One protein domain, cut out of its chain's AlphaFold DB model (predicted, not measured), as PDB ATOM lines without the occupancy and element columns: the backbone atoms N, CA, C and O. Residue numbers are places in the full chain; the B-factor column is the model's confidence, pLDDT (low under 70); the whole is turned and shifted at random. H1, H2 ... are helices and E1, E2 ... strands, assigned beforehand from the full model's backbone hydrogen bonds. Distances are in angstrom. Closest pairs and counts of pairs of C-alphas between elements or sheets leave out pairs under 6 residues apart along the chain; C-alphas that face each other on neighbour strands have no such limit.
ATOM      1  N   LEU A   5      15.768  33.514 -30.226       89.38
ATOM      2  CA  LEU A   5      16.998  33.698 -29.451       89.38
ATOM      3  C   LEU A   5      16.658  33.837 -27.968       89.38
ATOM      4  O   LEU A   5      15.861  34.693 -27.584       89.38
ATOM      5  N   VAL A   6      17.287  33.034 -27.122       91.31
ATOM      6  CA  VAL A   6      17.097  33.090 -25.671       91.31
ATOM      7  C   VAL A   6      18.402  33.521 -25.031       91.31
ATOM      8  O   VAL A   6      19.388  32.792 -25.069       91.31
ATOM      9  N   PHE A   7      18.422  34.717 -24.453       92.19
ATOM     10  CA  PHE A   7      19.557  35.193 -23.675       92.19
ATOM     11  C   PHE A   7      19.427  34.716 -22.241       92.19
ATOM     12  O   PHE A   7      18.366  34.846 -21.636       92.19
ATOM     13  N   PHE A   8      20.513  34.196 -21.692       91.25
ATOM     14  CA  PHE A   8      20.549  33.622 -20.360       91.25
ATOM     15  C   PHE A   8      21.631  34.292 -19.517       91.25
ATOM     16  O   PHE A   8      22.777  34.413 -19.946       91.25
ATOM     17  N   ASP A   9      21.270  34.696 -18.304       89.19
ATOM     18  CA  ASP A   9      22.171  35.295 -17.320       89.19
ATOM     19  C   ASP A   9      21.863  34.722 -15.930       89.19
ATOM     20  O   ASP A   9      20.767  34.890 -15.390       89.19
ATOM     21  N   ALA A  10      22.838  34.044 -15.324       86.69
ATOM     22  CA  ALA A  10      22.686  33.412 -14.014       86.69
ATOM     23  C   ALA A  10      22.659  34.406 -12.832       86.69
ATOM     24  O   ALA A  10      22.323  34.016 -11.715       86.69
ATOM     25  N   ARG A  11      22.995  35.682 -13.055       86.12
ATOM     26  CA  ARG A  11      23.145  36.732 -12.031       86.12
ATOM     27  C   ARG A  11      21.961  37.703 -12.008       86.12
ATOM     28  O   ARG A  11      22.112  38.903 -11.795       86.12
ATOM     29  N   GLY A  12      20.768  37.157 -12.205       86.56
ATOM     30  CA  GLY A  12      19.507  37.871 -12.046       86.56
ATOM     31  C   GLY A  12      18.897  38.431 -13.321       86.56
ATOM     32  O   GLY A  12      17.860  39.077 -13.230       86.56
ATOM     33  N   GLY A  13      19.472  38.134 -14.492       90.12
ATOM     34  CA  GLY A  13      18.815  38.298 -15.793       90.12
ATOM     35  C   GLY A  13      18.940  39.683 -16.419       90.12
ATOM     36  O   GLY A  13      18.421  39.906 -17.511       90.12
ATOM     37  N   ALA A  14      19.622  40.618 -15.764       92.00
ATOM     38  CA  ALA A  14      19.758  41.992 -16.232       92.00
ATOM     39  C   ALA A  14      20.538  42.084 -17.556       92.00
ATOM     40  O   ALA A  14      20.130  42.817 -18.459       92.00
ATOM     41  N   LEU A  15      21.608  41.294 -17.720       93.19
ATOM     42  CA  LEU A  15      22.353  41.236 -18.984       93.19
ATOM     43  C   LEU A  15      21.533  40.563 -20.087       93.19
ATOM     44  O   LEU A  15      21.523  41.033 -21.226       93.19
ATOM     45  N   ALA A  16      20.807  39.496 -19.741       93.19
ATOM     46  CA  ALA A  16      19.905  38.820 -20.668       93.19
ATOM     47  C   ALA A  16      18.801  39.757 -21.165       93.19
ATOM     48  O   ALA A  16      18.523  39.815 -22.362       93.19
ATOM     49  N   SER A  17      18.216  40.536 -20.255       94.12
ATOM     50  CA  SER A  17      17.203  41.533 -20.577       94.12
ATOM     51  C   SER A  17      17.756  42.631 -21.483       94.12
ATOM     52  O   SER A  17      17.135  42.945 -22.501       94.12
ATOM     53  N   LEU A  18      18.951  43.156 -21.184       94.00
ATOM     54  CA  LEU A  18      19.637  44.140 -22.025       94.00
ATOM     55  C   LEU A  18      19.819  43.624 -23.462       94.00
ATOM     56  O   LEU A  18      19.378  44.276 -24.408       94.00
ATOM     57  N   ALA A  19      20.403  42.436 -23.631       93.12
ATOM     58  CA  ALA A  19      20.658  41.858 -24.950       93.12
ATOM     59  C   ALA A  19      19.371  41.541 -25.724       93.12
ATOM     60  O   ALA A  19      19.248  41.893 -26.901       93.12
ATOM     61  N   ALA A  20      18.386  40.934 -25.057       92.94
ATOM     62  CA  ALA A  20      17.095  40.634 -25.661       92.94
ATOM     63  C   ALA A  20      16.394  41.910 -26.147       92.94
ATOM     64  O   ALA A  20      15.849  41.915 -27.250       92.94
ATOM     65  N   SER A  21      16.446  42.990 -25.363       93.19
ATOM     66  CA  SER A  21      15.818  44.276 -25.696       93.19
ATOM     67  C   SER A  21      16.483  44.954 -26.899       93.19
ATOM     68  O   SER A  21      15.777  45.433 -27.786       93.19
ATOM     69  N   ILE A  22      17.821  44.927 -26.983       92.12
ATOM     70  CA  ILE A  22      18.587  45.459 -28.128       92.12
ATOM     71  C   ILE A  22      18.223  44.739 -29.432       92.12
ATOM     72  O   ILE A  22      18.061  45.368 -30.471       92.12
ATOM     73  N   LEU A  23      18.096  43.414 -29.411       90.69
ATOM     74  CA  LEU A  23      17.739  42.655 -30.614       90.69
ATOM     75  C   LEU A  23      16.251  42.765 -30.957       90.69
ATOM     76  O   LEU A  23      15.888  42.829 -32.131       90.69
ATOM     77  N   ARG A  24      15.390  42.859 -29.940       89.75
ATOM     78  CA  ARG A  24      13.954  43.078 -30.129       89.75
ATOM     79  C   ARG A  24      13.668  44.423 -30.789       89.75
ATOM     80  O   ARG A  24      12.808  44.479 -31.663       89.75
ATOM     81  N   SER A  25      14.410  45.481 -30.447       89.19
ATOM     82  CA  SER A  25      14.275  46.785 -31.118       89.19
ATOM     83  C   SER A  25      14.670  46.748 -32.601       89.19
ATOM     84  O   SER A  25      14.253  47.609 -33.369       89.19
ATOM     85  N   ARG A  26      15.405  45.710 -33.021       87.44
ATOM     86  CA  ARG A  26      15.775  45.423 -34.416       87.44
ATOM     87  C   ARG A  26      14.826  44.424 -35.099       87.44
ATOM     88  O   ARG A  26      15.125  43.954 -36.192       87.44
ATOM     89  N   GLY A  27      13.701  44.078 -34.468       87.75
ATOM     90  CA  GLY A  27      12.692  43.165 -35.017       87.75
ATOM     91  C   GLY A  27      13.002  41.673 -34.853       87.75
ATOM     92  O   GLY A  27      12.324  40.849 -35.463       87.75
ATOM     93  N   VAL A  28      14.003  41.303 -34.046       87.81
ATOM     94  CA  VAL A  28      14.337  39.895 -33.778       87.81
ATOM     95  C   VAL A  28      13.527  39.374 -32.593       87.81
ATOM     96  O   VAL A  28      13.426  40.025 -31.552       87.81
ATOM     97  N   GLU A  29      12.963  38.175 -32.727       88.62
ATOM     98  CA  GLU A  29      12.246  37.523 -31.633       88.62
ATOM     99  C   GLU A  29      13.229  36.984 -30.584       88.62
ATOM    100  O   GLU A  29      14.049  36.099 -30.853       88.62
ATOM    101  N   THR A  30      13.145  37.534 -29.372       90.81
ATOM    102  CA  THR A  30      14.079  37.247 -28.279       90.81
ATOM    103  C   THR A  30      13.371  36.998 -26.955       90.81
ATOM    104  O   THR A  30      12.284  37.531 -26.708       90.81
ATOM    105  N   ARG A  31      14.017  36.252 -26.056       92.06
ATOM    106  CA  ARG A  31      13.640  36.130 -24.638       92.06
ATOM    107  C   ARG A  31      14.848  36.352 -23.732       92.06
ATOM    108  O   ARG A  31      15.987  36.200 -24.166       92.06
ATOM    109  N   ALA A  32      14.573  36.717 -22.485       92.94
ATOM    110  CA  ALA A  32      15.565  36.873 -21.432       92.94
ATOM    111  C   ALA A  32      15.243  35.912 -20.286       92.94
ATOM    112  O   ALA A  32      14.123  35.914 -19.773       92.94
ATOM    113  N   GLU A  33      16.222  35.119 -19.874       93.12
ATOM    114  CA  GLU A  33      16.084  34.126 -18.816       93.12
ATOM    115  C   GLU A  33      17.157  34.276 -17.739       93.12
ATOM    116  O   GLU A  33      18.290  34.691 -17.997       93.12
ATOM    117  N   SER A  34      16.801  33.882 -16.518       91.00
ATOM    118  CA  SER A  34      17.738  33.748 -15.410       91.00
ATOM    119  C   SER A  34      17.508  32.469 -14.617       91.00
ATOM    120  O   SER A  34      16.373  32.099 -14.307       91.00
ATOM    121  N   SER A  35      18.602  31.806 -14.238       86.62
ATOM    122  CA  SER A  35      18.583  30.754 -13.215       86.62
ATOM    123  C   SER A  35      18.670  31.321 -11.791       86.62
ATOM    124  O   SER A  35      18.252  30.658 -10.841       86.62
ATOM    125  N   GLY A  36      19.168  32.550 -11.629       84.56
ATOM    126  CA  GLY A  36      19.285  33.240 -10.345       84.56
ATOM    127  C   GLY A  36      17.997  33.957  -9.919       84.56
ATOM    128  O   GLY A  36      17.029  34.021 -10.683       84.56
ATOM    129  N   PRO A  37      17.941  34.485  -8.681       84.69
ATOM    130  CA  PRO A  37      16.898  35.424  -8.276       84.69
ATOM    131  C   PRO A  37      16.878  36.616  -9.232       84.69
ATOM    132  O   PRO A  37      17.933  37.168  -9.519       84.69
ATOM    133  N   ILE A  38      15.700  37.003  -9.721       86.69
ATOM    134  CA  ILE A  38      15.562  38.162 -10.608       86.69
ATOM    135  C   ILE A  38      15.948  39.413  -9.819       86.69
ATOM    136  O   ILE A  38      15.412  39.645  -8.735       86.69
ATOM    137  N   VAL A  39      16.882  40.194 -10.360       83.56
ATOM    138  CA  VAL A  39      17.356  41.439  -9.745       83.56
ATOM    139  C   VAL A  39      17.074  42.581 -10.704       83.56
ATOM    140  O   VAL A  39      17.588  42.603 -11.823       83.56
ATOM    141  N   GLU A  40      16.272  43.543 -10.259       80.38
ATOM    142  CA  GLU A  40      16.066  44.775 -11.011       80.38
ATOM    143  C   GLU A  40      17.335  45.634 -10.979       80.38
ATOM    144  O   GLU A  40      17.947  45.846  -9.932       80.38
ATOM    145  N   ARG A  41      17.743  46.115 -12.156       87.12
ATOM    146  CA  ARG A  41      18.936  46.944 -12.353       87.12
ATOM    147  C   ARG A  41      18.534  48.216 -13.110       87.12
ATOM    148  O   ARG A  41      18.419  48.163 -14.337       87.12
ATOM    149  N   PRO A  42      18.256  49.343 -12.425       86.62
ATOM    150  CA  PRO A  42      17.729  50.560 -13.059       86.62
ATOM    151  C   PRO A  42      18.675  51.158 -14.113       86.62
ATOM    152  O   PRO A  42      18.232  51.795 -15.074       86.62
ATOM    153  N   GLU A  43      19.979  50.902 -13.997       90.50
ATOM    154  CA  GLU A  43      20.970  51.281 -14.999       90.50
ATOM    155  C   GLU A  43      20.698  50.645 -16.370       90.50
ATOM    156  O   GLU A  43      21.007  51.261 -17.386       90.50
ATOM    157  N   ILE A  44      20.057  49.469 -16.432       92.00
ATOM    158  CA  ILE A  44      19.705  48.798 -17.695       92.00
ATOM    159  C   ILE A  44      18.659  49.599 -18.466       92.00
ATOM    160  O   ILE A  44      18.826  49.839 -19.660       92.00
ATOM    161  N   ALA A  45      17.609  50.062 -17.783       90.38
ATOM    162  CA  ALA A  45      16.594  50.915 -18.396       90.38
ATOM    163  C   ALA A  45      17.210  52.230 -18.897       90.38
ATOM    164  O   ALA A  45      16.905  52.679 -20.000       90.38
ATOM    165  N   THR A  46      18.137  52.798 -18.123       92.19
ATOM    166  CA  THR A  46      18.846  54.029 -18.495       92.19
ATOM    167  C   THR A  46      19.662  53.841 -19.776       92.19
ATOM    168  O   THR A  46      19.501  54.608 -20.724       92.19
ATOM    169  N   VAL A  47      20.495  52.795 -19.865       93.88
ATOM    170  CA  VAL A  47      21.339  52.579 -21.057       93.88
ATOM    171  C   VAL A  47      20.556  52.134 -22.292       93.88
ATOM    172  O   VAL A  47      21.030  52.360 -23.406       93.88
ATOM    173  N   LEU A  48      19.380  51.520 -22.115       92.31
ATOM    174  CA  LEU A  48      18.440  51.226 -23.201       92.31
ATOM    175  C   LEU A  48      17.766  52.507 -23.716       92.31
ATOM    176  O   LEU A  48      17.676  52.710 -24.927       92.31
ATOM    177  N   ALA A  49      17.361  53.410 -22.821       92.50
ATOM    178  CA  ALA A  49      16.789  54.696 -23.208       92.50
ATOM    179  C   ALA A  49      17.783  55.558 -24.009       92.50
ATOM    180  O   ALA A  49      17.379  56.208 -24.973       92.50
ATOM    181  N   GLU A  50      19.081  55.507 -23.680       93.25
ATOM    182  CA  GLU A  50      20.149  56.199 -24.427       93.25
ATOM    183  C   GLU A  50      20.217  55.811 -25.916       93.25
ATOM    184  O   GLU A  50      20.651  56.620 -26.732       93.25
ATOM    185  N   ILE A  51      19.780  54.599 -26.277       90.56
ATOM    186  CA  ILE A  51      19.740  54.109 -27.667       90.56
ATOM    187  C   ILE A  51      18.318  54.117 -28.255       90.56
ATOM    188  O   ILE A  51      18.052  53.468 -29.264       90.56
ATOM    189  N   GLY A  52      17.383  54.826 -27.616       89.88
ATOM    190  CA  GLY A  52      15.995  54.941 -28.070       89.88
ATOM    191  C   GLY A  52      15.120  53.716 -27.791       89.88
ATOM    192  O   GLY A  52      13.991  53.652 -28.276       89.88
ATOM    193  N   VAL A  53      15.588  52.749 -26.994       87.06
ATOM    194  CA  VAL A  53      14.806  51.573 -26.587       87.06
ATOM    195  C   VAL A  53      14.096  51.885 -25.271       87.06
ATOM    196  O   VAL A  53      14.602  51.615 -24.188       87.06
ATOM    197  N   THR A  54      12.918  52.506 -25.357       73.44
ATOM    198  CA  THR A  54      12.214  53.063 -24.186       73.44
ATOM    199  C   THR A  54      11.018  52.243 -23.702       73.44
ATOM    200  O   THR A  54      10.584  52.431 -22.570       73.44
ATOM    201  N   SER A  55      10.474  51.330 -24.516       57.41
ATOM    202  CA  SER A  55       9.174  50.691 -24.235       57.41
ATOM    203  C   SER A  55       9.230  49.214 -23.843       57.41
ATOM    204  O   SER A  55       8.220  48.680 -23.389       57.41
ATOM    205  N   VAL A  56      10.373  48.533 -23.988       55.78
ATOM    206  CA  VAL A  56      10.451  47.090 -23.714       55.78
ATOM    207  C   VAL A  56      11.802  46.716 -23.113       55.78
ATOM    208  O   VAL A  56      12.717  46.317 -23.826       55.78
ATOM    209  N   VAL A  57      11.903  46.789 -21.785       68.75
ATOM    210  CA  VAL A  57      12.852  45.942 -21.052       68.75
ATOM    211  C   VAL A  57      12.285  44.529 -21.132       68.75
ATOM    212  O   VAL A  57      11.182  44.273 -20.647       68.75
ATOM    213  N   ALA A  58      12.972  43.621 -21.825       75.38
ATOM    214  CA  ALA A  58      12.504  42.250 -21.973       75.38
ATOM    215  C   ALA A  58      12.292  41.631 -20.576       75.38
ATOM    216  O   ALA A  58      13.242  41.603 -19.785       75.38
ATOM    217  N   PRO A  59      11.075  41.153 -20.250       82.81
ATOM    218  CA  PRO A  59      10.805  40.594 -18.937       82.81
ATOM    219  C   PRO A  59      11.682  39.365 -18.728       82.81
ATOM    220  O   PRO A  59      11.789  38.509 -19.610       82.81
ATOM    221  N   ILE A  60      12.311  39.301 -17.560       87.19
ATOM    222  CA  ILE A  60      13.194  38.202 -17.189       87.19
ATOM    223  C   ILE A  60      12.316  37.035 -16.750       87.19
ATOM    224  O   ILE A  60      11.525  37.154 -15.814       87.19
ATOM    225  N   GLN A  61      12.454  35.906 -17.428       88.69
ATOM    226  CA  GLN A  61      11.778  34.663 -17.074       88.69
ATOM    227  C   GLN A  61      12.728  33.760 -16.282       88.69
ATOM    228  O   GLN A  61      13.951  33.845 -16.405       88.69
ATOM    229  N   ARG A  62      12.182  32.881 -15.440       84.25
ATOM    230  CA  ARG A  62      12.990  31.811 -14.842       84.25
ATOM    231  C   ARG A  62      13.365  30.814 -15.929       84.25
ATOM    232  O   ARG A  62      12.511  30.444 -16.728       84.25
ATOM    233  N   SER A  63      14.619  30.372 -15.926       80.94
ATOM    234  CA  SER A  63      15.100  29.402 -16.907       80.94
ATOM    235  C   SER A  63      14.281  28.115 -16.873       80.94
ATOM    236  O   SER A  63      14.087  27.541 -15.796       80.94
ATOM    237  N   GLY A  64      13.827  27.671 -18.043       78.12
ATOM    238  CA  GLY A  64      12.950  26.512 -18.202       78.12
ATOM    239  C   GLY A  64      13.564  25.383 -19.028       78.12
ATOM    240  O   GLY A  64      14.781  25.278 -19.192       78.12
ATOM    241  N   ALA A  65      12.694  24.513 -19.550       76.75
ATOM    242  CA  ALA A  65      13.080  23.536 -20.564       76.75
ATOM    243  C   ALA A  65      13.668  24.255 -21.791       76.75
ATOM    244  O   ALA A  65      13.273  25.380 -22.081       76.75
ATOM    245  N   ARG A  66      14.591  23.602 -22.511       81.06
ATOM    246  CA  ARG A  66      15.244  24.147 -23.713       81.06
ATOM    247  C   ARG A  66      14.735  23.429 -24.967       81.06
ATOM    248  O   ARG A  66      15.279  22.378 -25.308       81.06
ATOM    249  N   PRO A  67      13.678  23.927 -25.626       79.31
ATOM    250  CA  PRO A  67      13.217  23.380 -26.893       79.31
ATOM    251  C   PRO A  67      14.308  23.410 -27.969       79.31
ATOM    252  O   PRO A  67      15.070  24.366 -28.071       79.31
ATOM    253  N   GLU A  68      14.326  22.405 -28.843       77.75
ATOM    254  CA  GLU A  68      15.333  22.269 -29.912       77.75
ATOM    255  C   GLU A  68      15.287  23.390 -30.971       77.75
ATOM    256  O   GLU A  68      16.239  23.585 -31.727       77.75
ATOM    257  N   HIS A  69      14.186  24.143 -31.034       79.69
ATOM    258  CA  HIS A  69      14.015  25.268 -31.957       79.69
ATOM    259  C   HIS A  69      14.532  26.605 -31.400       79.69
ATOM    260  O   HIS A  69      14.439  27.622 -32.087       79.69
ATOM    261  N   GLU A  70      15.093  26.624 -30.189       84.75
ATOM    262  CA  GLU A  70      15.620  27.829 -29.550       84.75
ATOM    263  C   GLU A  70      17.149  27.842 -29.548       84.75
ATOM    264  O   GLU A  70      17.800  26.830 -29.286       84.75
ATOM    265  N   LEU A  71      17.738  29.010 -29.807       85.88
ATOM    266  CA  LEU A  71      19.176  29.212 -29.644       85.88
ATOM    267  C   LEU A  71      19.437  29.935 -28.324       85.88
ATOM    268  O   LEU A  71      19.092  31.106 -28.174       85.88
ATOM    269  N   HIS A  72      20.060  29.230 -27.382       87.06
ATOM    270  CA  HIS A  72      20.380  29.746 -26.051       87.06
ATOM    271  C   HIS A  72      21.776  30.383 -26.037       87.06
ATOM    272  O   HIS A  72      22.757  29.738 -26.402       87.06
ATOM    273  N   ILE A  73      21.863  31.639 -25.600       88.44
ATOM    274  CA  ILE A  73      23.079  32.458 -25.553       88.44
ATOM    275  C   ILE A  73      23.341  32.855 -24.101       88.44
ATOM    276  O   ILE A  73      22.586  33.626 -23.513       88.44
ATOM    277  N   GLU A  74      24.419  32.340 -23.518       89.31
ATOM    278  CA  GLU A  74      24.823  32.655 -22.143       89.31
ATOM    279  C   GLU A  74      25.618  33.971 -22.078       89.31
ATOM    280  O   GLU A  74      26.495  34.217 -22.906       89.31
ATOM    281  N   LEU A  75      25.321  34.813 -21.085       88.81
ATOM    282  CA  LEU A  75      25.979  36.093 -20.817       88.81
ATOM    283  C   LEU A  75      26.518  36.128 -19.379       88.81
ATOM    284  O   LEU A  75      25.865  35.649 -18.454       88.81
ATOM    285  N   GLY A  76      27.694  36.735 -19.184       76.62
ATOM    286  CA  GLY A  76      28.239  37.018 -17.845       76.62
ATOM    287  C   GLY A  76      28.621  35.790 -17.001       76.62
ATOM    288  O   GLY A  76      28.644  35.866 -15.770       76.62
ATOM    289  N   GLY A  77      28.906  34.656 -17.647       70.69
ATOM    290  CA  GLY A  77      29.263  33.386 -17.007       70.69
ATOM    291  C   GLY A  77      30.771  33.124 -16.881       70.69
ATOM    292  O   GLY A  77      31.602  33.832 -17.440       70.69
ATOM    293  N   SER A  78      31.124  32.065 -16.144       56.97
ATOM    294  CA  SER A  78      32.501  31.564 -15.946       56.97
ATOM    295  C   SER A  78      32.982  30.594 -17.037       56.97
ATOM    296  O   SER A  78      34.118  30.122 -17.002       56.97
ATOM    297  N   ARG A  79      32.116  30.271 -17.999       62.47
ATOM    298  CA  ARG A  79      32.439  29.508 -19.212       62.47
ATOM    299  C   ARG A  79      32.788  30.480 -20.342       62.47
ATOM    300  O   ARG A  79      32.466  31.659 -20.210       62.47
ATOM    301  N   PRO A  80      33.415  30.033 -21.446       62.19
ATOM    302  CA  PRO A  80      33.566  30.879 -22.625       62.19
ATOM    303  C   PRO A  80      32.178  31.267 -23.156       62.19
ATOM    304  O   PRO A  80      31.543  30.519 -23.895       62.19
ATOM    305  N   ALA A  81      31.692  32.423 -22.711       70.44
ATOM    306  CA  ALA A  81      30.489  33.050 -23.214       70.44
ATOM    307  C   ALA A  81      30.816  33.713 -24.561       70.44
ATOM    308  O   ALA A  81      31.910  34.260 -24.725       70.44
ATOM    309  N   PRO A  82      29.881  33.718 -25.524       77.44
ATOM    310  CA  PRO A  82      30.083  34.387 -26.809       77.44
ATOM    311  C   PRO A  82      30.311  35.900 -26.666       77.44
ATOM    312  O   PRO A  82      30.868  36.524 -27.570       77.44
ATOM    313  N   VAL A  83      29.910  36.487 -25.530       83.56
ATOM    314  CA  VAL A  83      30.160  37.888 -25.180       83.56
ATOM    315  C   VAL A  83      30.650  37.984 -23.737       83.56
ATOM    316  O   VAL A  83      29.931  37.626 -22.805       83.56
ATOM    317  N   ASP A  84      31.863  38.506 -23.549       86.44
ATOM    318  CA  ASP A  84      32.388  38.856 -22.227       86.44
ATOM    319  C   ASP A  84      31.759  40.175 -21.757       86.44
ATOM    320  O   ASP A  84      32.092  41.251 -22.259       86.44
ATOM    321  N   VAL A  85      30.823  40.099 -20.815       90.19
ATOM    322  CA  VAL A  85      30.113  41.248 -20.237       90.19
ATOM    323  C   VAL A  85      29.910  41.054 -18.745       90.19
ATOM    324  O   VAL A  85      29.773  39.934 -18.263       90.19
ATOM    325  N   SER A  86      29.873  42.156 -18.004       90.75
ATOM    326  CA  SER A  86      29.610  42.133 -16.568       90.75
ATOM    327  C   SER A  86      28.950  43.429 -16.117       90.75
ATOM    328  O   SER A  86      29.210  44.510 -16.652       90.75
ATOM    329  N   LEU A  87      28.100  43.316 -15.101       89.00
ATOM    330  CA  LEU A  87      27.546  44.468 -14.403       89.00
ATOM    331  C   LEU A  87      28.377  44.786 -13.159       89.00
ATOM    332  O   LEU A  87      29.355  44.111 -12.825       89.00
ATOM    333  N   TYR A  88      28.037  45.888 -12.507       88.50
ATOM    334  CA  TYR A  88      28.641  46.245 -11.236       88.50
ATOM    335  C   TYR A  88      28.119  45.337 -10.116       88.50
ATOM    336  O   TYR A  88      26.917  45.111 -10.001       88.50
ATOM    337  N   GLU A  89      29.034  44.830  -9.289       84.69
ATOM    338  CA  GLU A  89      28.740  43.883  -8.197       84.69
ATOM    339  C   GLU A  89      29.135  44.429  -6.818       84.69
ATOM    340  O   GLU A  89      29.072  43.711  -5.826       84.69
ATOM    341  N   GLY A  90      29.574  45.688  -6.756       77.38
ATOM    342  CA  GLY A  90      29.872  46.350  -5.492       77.38
ATOM    343  C   GLY A  90      28.602  46.766  -4.737       77.38
ATOM    344  O   GLY A  90      27.491  46.597  -5.246       77.38
ATOM    345  N   PRO A  91      28.753  47.316  -3.521       72.12
ATOM    346  CA  PRO A  91      27.627  47.772  -2.707       72.12
ATOM    347  C   PRO A  91      26.827  48.869  -3.420       72.12
ATOM    348  O   PRO A  91      27.400  49.673  -4.143       72.12
ATOM    349  N   ASP A  92      25.513  48.945  -3.189       65.12
ATOM    350  CA  ASP A  92      24.640  49.917  -3.872       65.12
ATOM    351  C   ASP A  92      24.887  51.381  -3.476       65.12
ATOM    352  O   ASP A  92      24.455  52.291  -4.187       65.12
ATOM    353  N   THR A  93      25.585  51.618  -2.364       60.91
ATOM    354  CA  THR A  93      25.903  52.957  -1.868       60.91
ATOM    355  C   THR A  93      27.325  53.019  -1.327       60.91
ATOM    356  O   THR A  93      27.671  52.344  -0.357       60.91
ATOM    357  N   THR A  94      28.131  53.898  -1.909       54.53
ATOM    358  CA  THR A  94      29.338  54.452  -1.288       54.53
ATOM    359  C   THR A  94      29.052  55.903  -0.897       54.53
ATOM    360  O   THR A  94      28.255  56.576  -1.550       54.53
ATOM    361  N   ASN A  95      29.708  56.407   0.154       54.53
ATOM    362  CA  ASN A  95      29.462  57.732   0.761       54.53
ATOM    363  C   ASN A  95      29.609  58.953  -0.182       54.53
ATOM    364  O   ASN A  95      29.426  60.080   0.261       54.53
ATOM    365  N   PHE A  96      29.938  58.758  -1.463       58.03
ATOM    366  CA  PHE A  96      30.250  59.828  -2.415       58.03
ATOM    367  C   PHE A  96      29.521  59.715  -3.766       58.03
ATOM    368  O   PHE A  96      29.930  60.362  -4.723       58.03
ATOM    369  N   GLY A  97      28.480  58.882  -3.895       56.44
ATOM    370  CA  GLY A  97      27.715  58.763  -5.152       56.44
ATOM    371  C   GLY A  97      28.491  58.159  -6.337       56.44
ATOM    372  O   GLY A  97      27.952  58.041  -7.436       56.44
ATOM    373  N   SER A  98      29.741  57.721  -6.127       61.00
ATOM    374  CA  SER A  98      30.598  57.108  -7.156       61.00
ATOM    375  C   SER A  98      30.018  55.804  -7.711       61.00
ATOM    376  O   SER A  98      30.272  55.432  -8.852       61.00
ATOM    377  N   THR A  99      29.179  55.143  -6.919       80.25
ATOM    378  CA  THR A  99      28.550  53.857  -7.215       80.25
ATOM    379  C   THR A  99      27.549  53.938  -8.363       80.25
ATOM    380  O   THR A  99      27.477  53.024  -9.178       80.25
ATOM    381  N   GLU A 100      26.812  55.042  -8.502       84.75
ATOM    382  CA  GLU A 100      25.881  55.215  -9.622       84.75
ATOM    383  C   GLU A 100      26.618  55.383 -10.954       84.75
ATOM    384  O   GLU A 100      26.289  54.718 -11.938       84.75
ATOM    385  N   LEU A 101      27.662  56.217 -10.967       87.31
ATOM    386  CA  LEU A 101      28.497  56.417 -12.150       87.31
ATOM    387  C   LEU A 101      29.203  55.122 -12.561       87.31
ATOM    388  O   LEU A 101      29.240  54.803 -13.747       87.31
ATOM    389  N   GLU A 102      29.714  54.351 -11.599       88.88
ATOM    390  CA  GLU A 102      30.331  53.044 -11.847       88.88
ATOM    391  C   GLU A 102      29.325  52.021 -12.404       88.88
ATOM    392  O   GLU A 102      29.641  51.323 -13.374       88.88
ATOM    393  N   ARG A 103      28.102  51.961 -11.845       90.50
ATOM    394  CA  ARG A 103      27.003  51.123 -12.362       90.50
ATOM    395  C   ARG A 103      26.684  51.466 -13.814       90.50
ATOM    396  O   ARG A 103      26.717  50.584 -14.674       90.50
ATOM    397  N   LEU A 104      26.447  52.746 -14.105       92.56
ATOM    398  CA  LEU A 104      26.137  53.213 -15.457       92.56
ATOM    399  C   LEU A 104      27.296  52.984 -16.428       92.56
ATOM    400  O   LEU A 104      27.075  52.532 -17.550       92.56
ATOM    401  N   ALA A 105      28.537  53.246 -16.013       93.81
ATOM    402  CA  ALA A 105      29.711  53.016 -16.849       93.81
ATOM    403  C   ALA A 105      29.830  51.539 -17.254       93.81
ATOM    404  O   ALA A 105      29.976  51.238 -18.441       93.81
ATOM    405  N   LYS A 106      29.693  50.607 -16.302       94.19
ATOM    406  CA  LYS A 106      29.716  49.167 -16.604       94.19
ATOM    407  C   LYS A 106      28.538  48.721 -17.468       94.19
ATOM    408  O   LYS A 106      28.739  47.923 -18.385       94.19
ATOM    409  N   ALA A 107      27.339  49.248 -17.227       94.31
ATOM    410  CA  ALA A 107      26.172  48.955 -18.056       94.31
ATOM    411  C   ALA A 107      26.372  49.420 -19.510       94.31
ATOM    412  O   ALA A 107      26.098  48.659 -20.436       94.31
ATOM    413  N   ARG A 108      26.935  50.619 -19.728       96.94
ATOM    414  CA  ARG A 108      27.256  51.143 -21.070       96.94
ATOM    415  C   ARG A 108      28.324  50.316 -21.780       96.94
ATOM    416  O   ARG A 108      28.171  50.031 -22.963       96.94
ATOM    417  N   ILE A 109      29.374  49.901 -21.066       95.75
ATOM    418  CA  ILE A 109      30.407  49.008 -21.617       95.75
ATOM    419  C   ILE A 109      29.783  47.673 -22.032       95.75
ATOM    420  O   ILE A 109      30.056  47.179 -23.123       95.75
ATOM    421  N   SER A 110      28.927  47.096 -21.186       95.00
ATOM    422  CA  SER A 110      28.236  45.847 -21.512       95.00
ATOM    423  C   SER A 110      27.311  46.002 -22.719       95.00
ATOM    424  O   SER A 110      27.334  45.148 -23.602       95.00
ATOM    425  N   ARG A 111      26.564  47.111 -22.805       95.00
ATOM    426  CA  ARG A 111      25.743  47.452 -23.975       95.00
ATOM    427  C   ARG A 111      26.591  47.507 -25.246       95.00
ATOM    428  O   ARG A 111      26.309  46.754 -26.167       95.00
ATOM    429  N   ASP A 112      27.660  48.306 -25.266       95.19
ATOM    430  CA  ASP A 112      28.551  48.443 -26.431       95.19
ATOM    431  C   ASP A 112      29.131  47.090 -26.876       95.19
ATOM    432  O   ASP A 112      29.140  46.766 -28.065       95.19
ATOM    433  N   ARG A 113      29.558  46.243 -25.930       93.75
ATOM    434  CA  ARG A 113      30.058  44.897 -26.246       93.75
ATOM    435  C   ARG A 113      28.980  44.002 -26.862       93.75
ATOM    436  O   ARG A 113      29.281  43.287 -27.820       93.75
ATOM    437  N   ILE A 114      27.753  44.046 -26.339       92.19
ATOM    438  CA  ILE A 114      26.605  43.310 -26.886       92.19
ATOM    439  C   ILE A 114      26.264  43.827 -28.286       92.19
ATOM    440  O   ILE A 114      26.152  43.022 -29.205       92.19
ATOM    441  N   GLU A 115      26.159  45.144 -28.475       92.00
ATOM    442  CA  GLU A 115      25.862  45.770 -29.771       92.00
ATOM    443  C   GLU A 115      26.886  45.347 -30.829       92.00
ATOM    444  O   GLU A 115      26.505  44.816 -31.871       92.00
ATOM    445  N   ARG A 116      28.189  45.436 -30.525       91.50
ATOM    446  CA  ARG A 116      29.252  44.981 -31.439       91.50
ATOM    447  C   ARG A 116      29.194  43.487 -31.732       91.50
ATOM    448  O   ARG A 116      29.565  43.066 -32.825       91.50
ATOM    449  N   TRP A 117      28.814  42.660 -30.760       88.50
ATOM    450  CA  TRP A 117      28.642  41.226 -30.993       88.50
ATOM    451  C   TRP A 117      27.464  40.947 -31.934       88.50
ATOM    452  O   TRP A 117      27.614  40.156 -32.866       88.50
ATOM    453  N   VAL A 118      26.342  41.649 -31.752       85.75
ATOM    454  CA  VAL A 118      25.192  41.571 -32.660       85.75
ATOM    455  C   VAL A 118      25.579  42.031 -34.067       85.75
ATOM    456  O   VAL A 118      25.289  41.332 -35.035       85.75
ATOM    457  N   ASP A 119      26.282  43.159 -34.189       86.56
ATOM    458  CA  ASP A 119      26.666  43.750 -35.478       86.56
ATOM    459  C   ASP A 119      27.650  42.875 -36.268       86.56
ATOM    460  O   ASP A 119      27.625  42.859 -37.497       86.56
ATOM    461  N   ARG A 120      28.482  42.084 -35.578       84.81
ATOM    462  CA  ARG A 120      29.351  41.069 -36.202       84.81
ATOM    463  C   ARG A 120      28.598  39.831 -36.701       84.81
ATOM    464  O   ARG A 120      29.228  38.903 -37.198       84.81
ATOM    465  N   GLY A 121      27.271  39.821 -36.601       67.81
ATOM    466  CA  GLY A 121      26.415  38.831 -37.240       67.81
ATOM    467  C   GLY A 121      25.963  37.690 -36.343       67.81
ATOM    468  O   GLY A 121      25.555  36.681 -36.904       67.81
TER     469      GLY A 121
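AT A GLANCE: This is residues 5 to 121 of the 125 residues of an uncharacterized protein of Polyangiaceae bacterium (UniProt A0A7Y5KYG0). A small, strongly twisted sheet of four parallel strands has H1 over one face, and H2 and H3 pack on H1 beyond the sheet, so that H1 lies in the middle and the three helices make a triangle. Residues 93 to 98, of which 98 belongs to H3 and the others to the long link before it, stick out from the rest. The printed part has 117 residues, with four named strands and three named helices in the order E1 H1 E2 H2 E3 E4 H3, and the sheet order is E3 E2 E1 E4. The class is mixed, helices and strands, with under half of the residues in named elements. The whole is compact, with a radius of gyration of the C-alphas of 13.8 A, yet elongated, spanning 49 by 28 by 26 A.

HOW THE PARTS SIT: Start at inner strands E1, residues 5 to 8, and E2, residues 30 to 34, which are parallel at 19 degrees, with N 33 and O 7 2.8 A apart, within hydrogen-bond range. Edge strand E4, residues 70 to 74, is parallel to E1 at 32 degrees, with N 6 and O 71 at 2.8 A. Edge strand E3, residues 60 to 62, is parallel to E2 at 56 degrees, with N 61 and O 32 at 2.9 A. H1, residues 14 to 24, is on the sheet at a height of 7.5 A, over E2 and E1, giving two layers, a helix on one face of a sheet. It runs along the strands, at 1 degrees to E2 on the local plane; its closest C-alphas to E2 are those of Ala 16 and Ala 32, 4.8 A apart. H2, residues 42 to 49, touches H1 at a shallow tilt of 16 degrees, the same way, closest at C-alphas Leu 18 and Ile 44, 6.4 A. H3, residues 98 to 119, touches H1 with residues 110 to 118 alone, at a steep tilt of 42 degrees, closest at C-alphas Ala 19 and Ile 114, 6.4 A. H3 touches H2 with residues 103 to 111 alone, at a steep tilt of 46 degrees, closest at C-alphas Glu 43 and Leu 104, 5.5 A. Helix packing is mostly crossed, but only just, with 1 of 3 pairs at a shallow tilt. E1, H1, E2 and E2, H2, E3 are strand-helix-strand units, parallel neighbour strands with a helix between, each with a right-handed crossover. In H1, H2 and H3 every O i to N i+4 pair is within hydrogen-bond range.

IN THESE COORDINATES: Find C-alpha 5 at (16.998, 33.698, -29.451), where E1 begins its 9.8 A. H1 measures 15.1 A, E2 13.8 A, H2 11.0 A, E3 6.8 A and E4 12.8 A. H3 runs 31.6 A from C-alpha 98 at (30.598, 57.108, -7.156) to C-alpha 119 at (26.666, 43.750, -35.478).

THE WHOLE: The farthest C-alphas, those of Glu 68 and Asn 95, are 49.0 A apart. The printed part has no cut. The link from E4 to H3, residues 75 to 97, is long. Mean pLDDT of the printed part is 84.4; residues 55 to 57, 78 to 80, 92 to 98 and 121 are under 70.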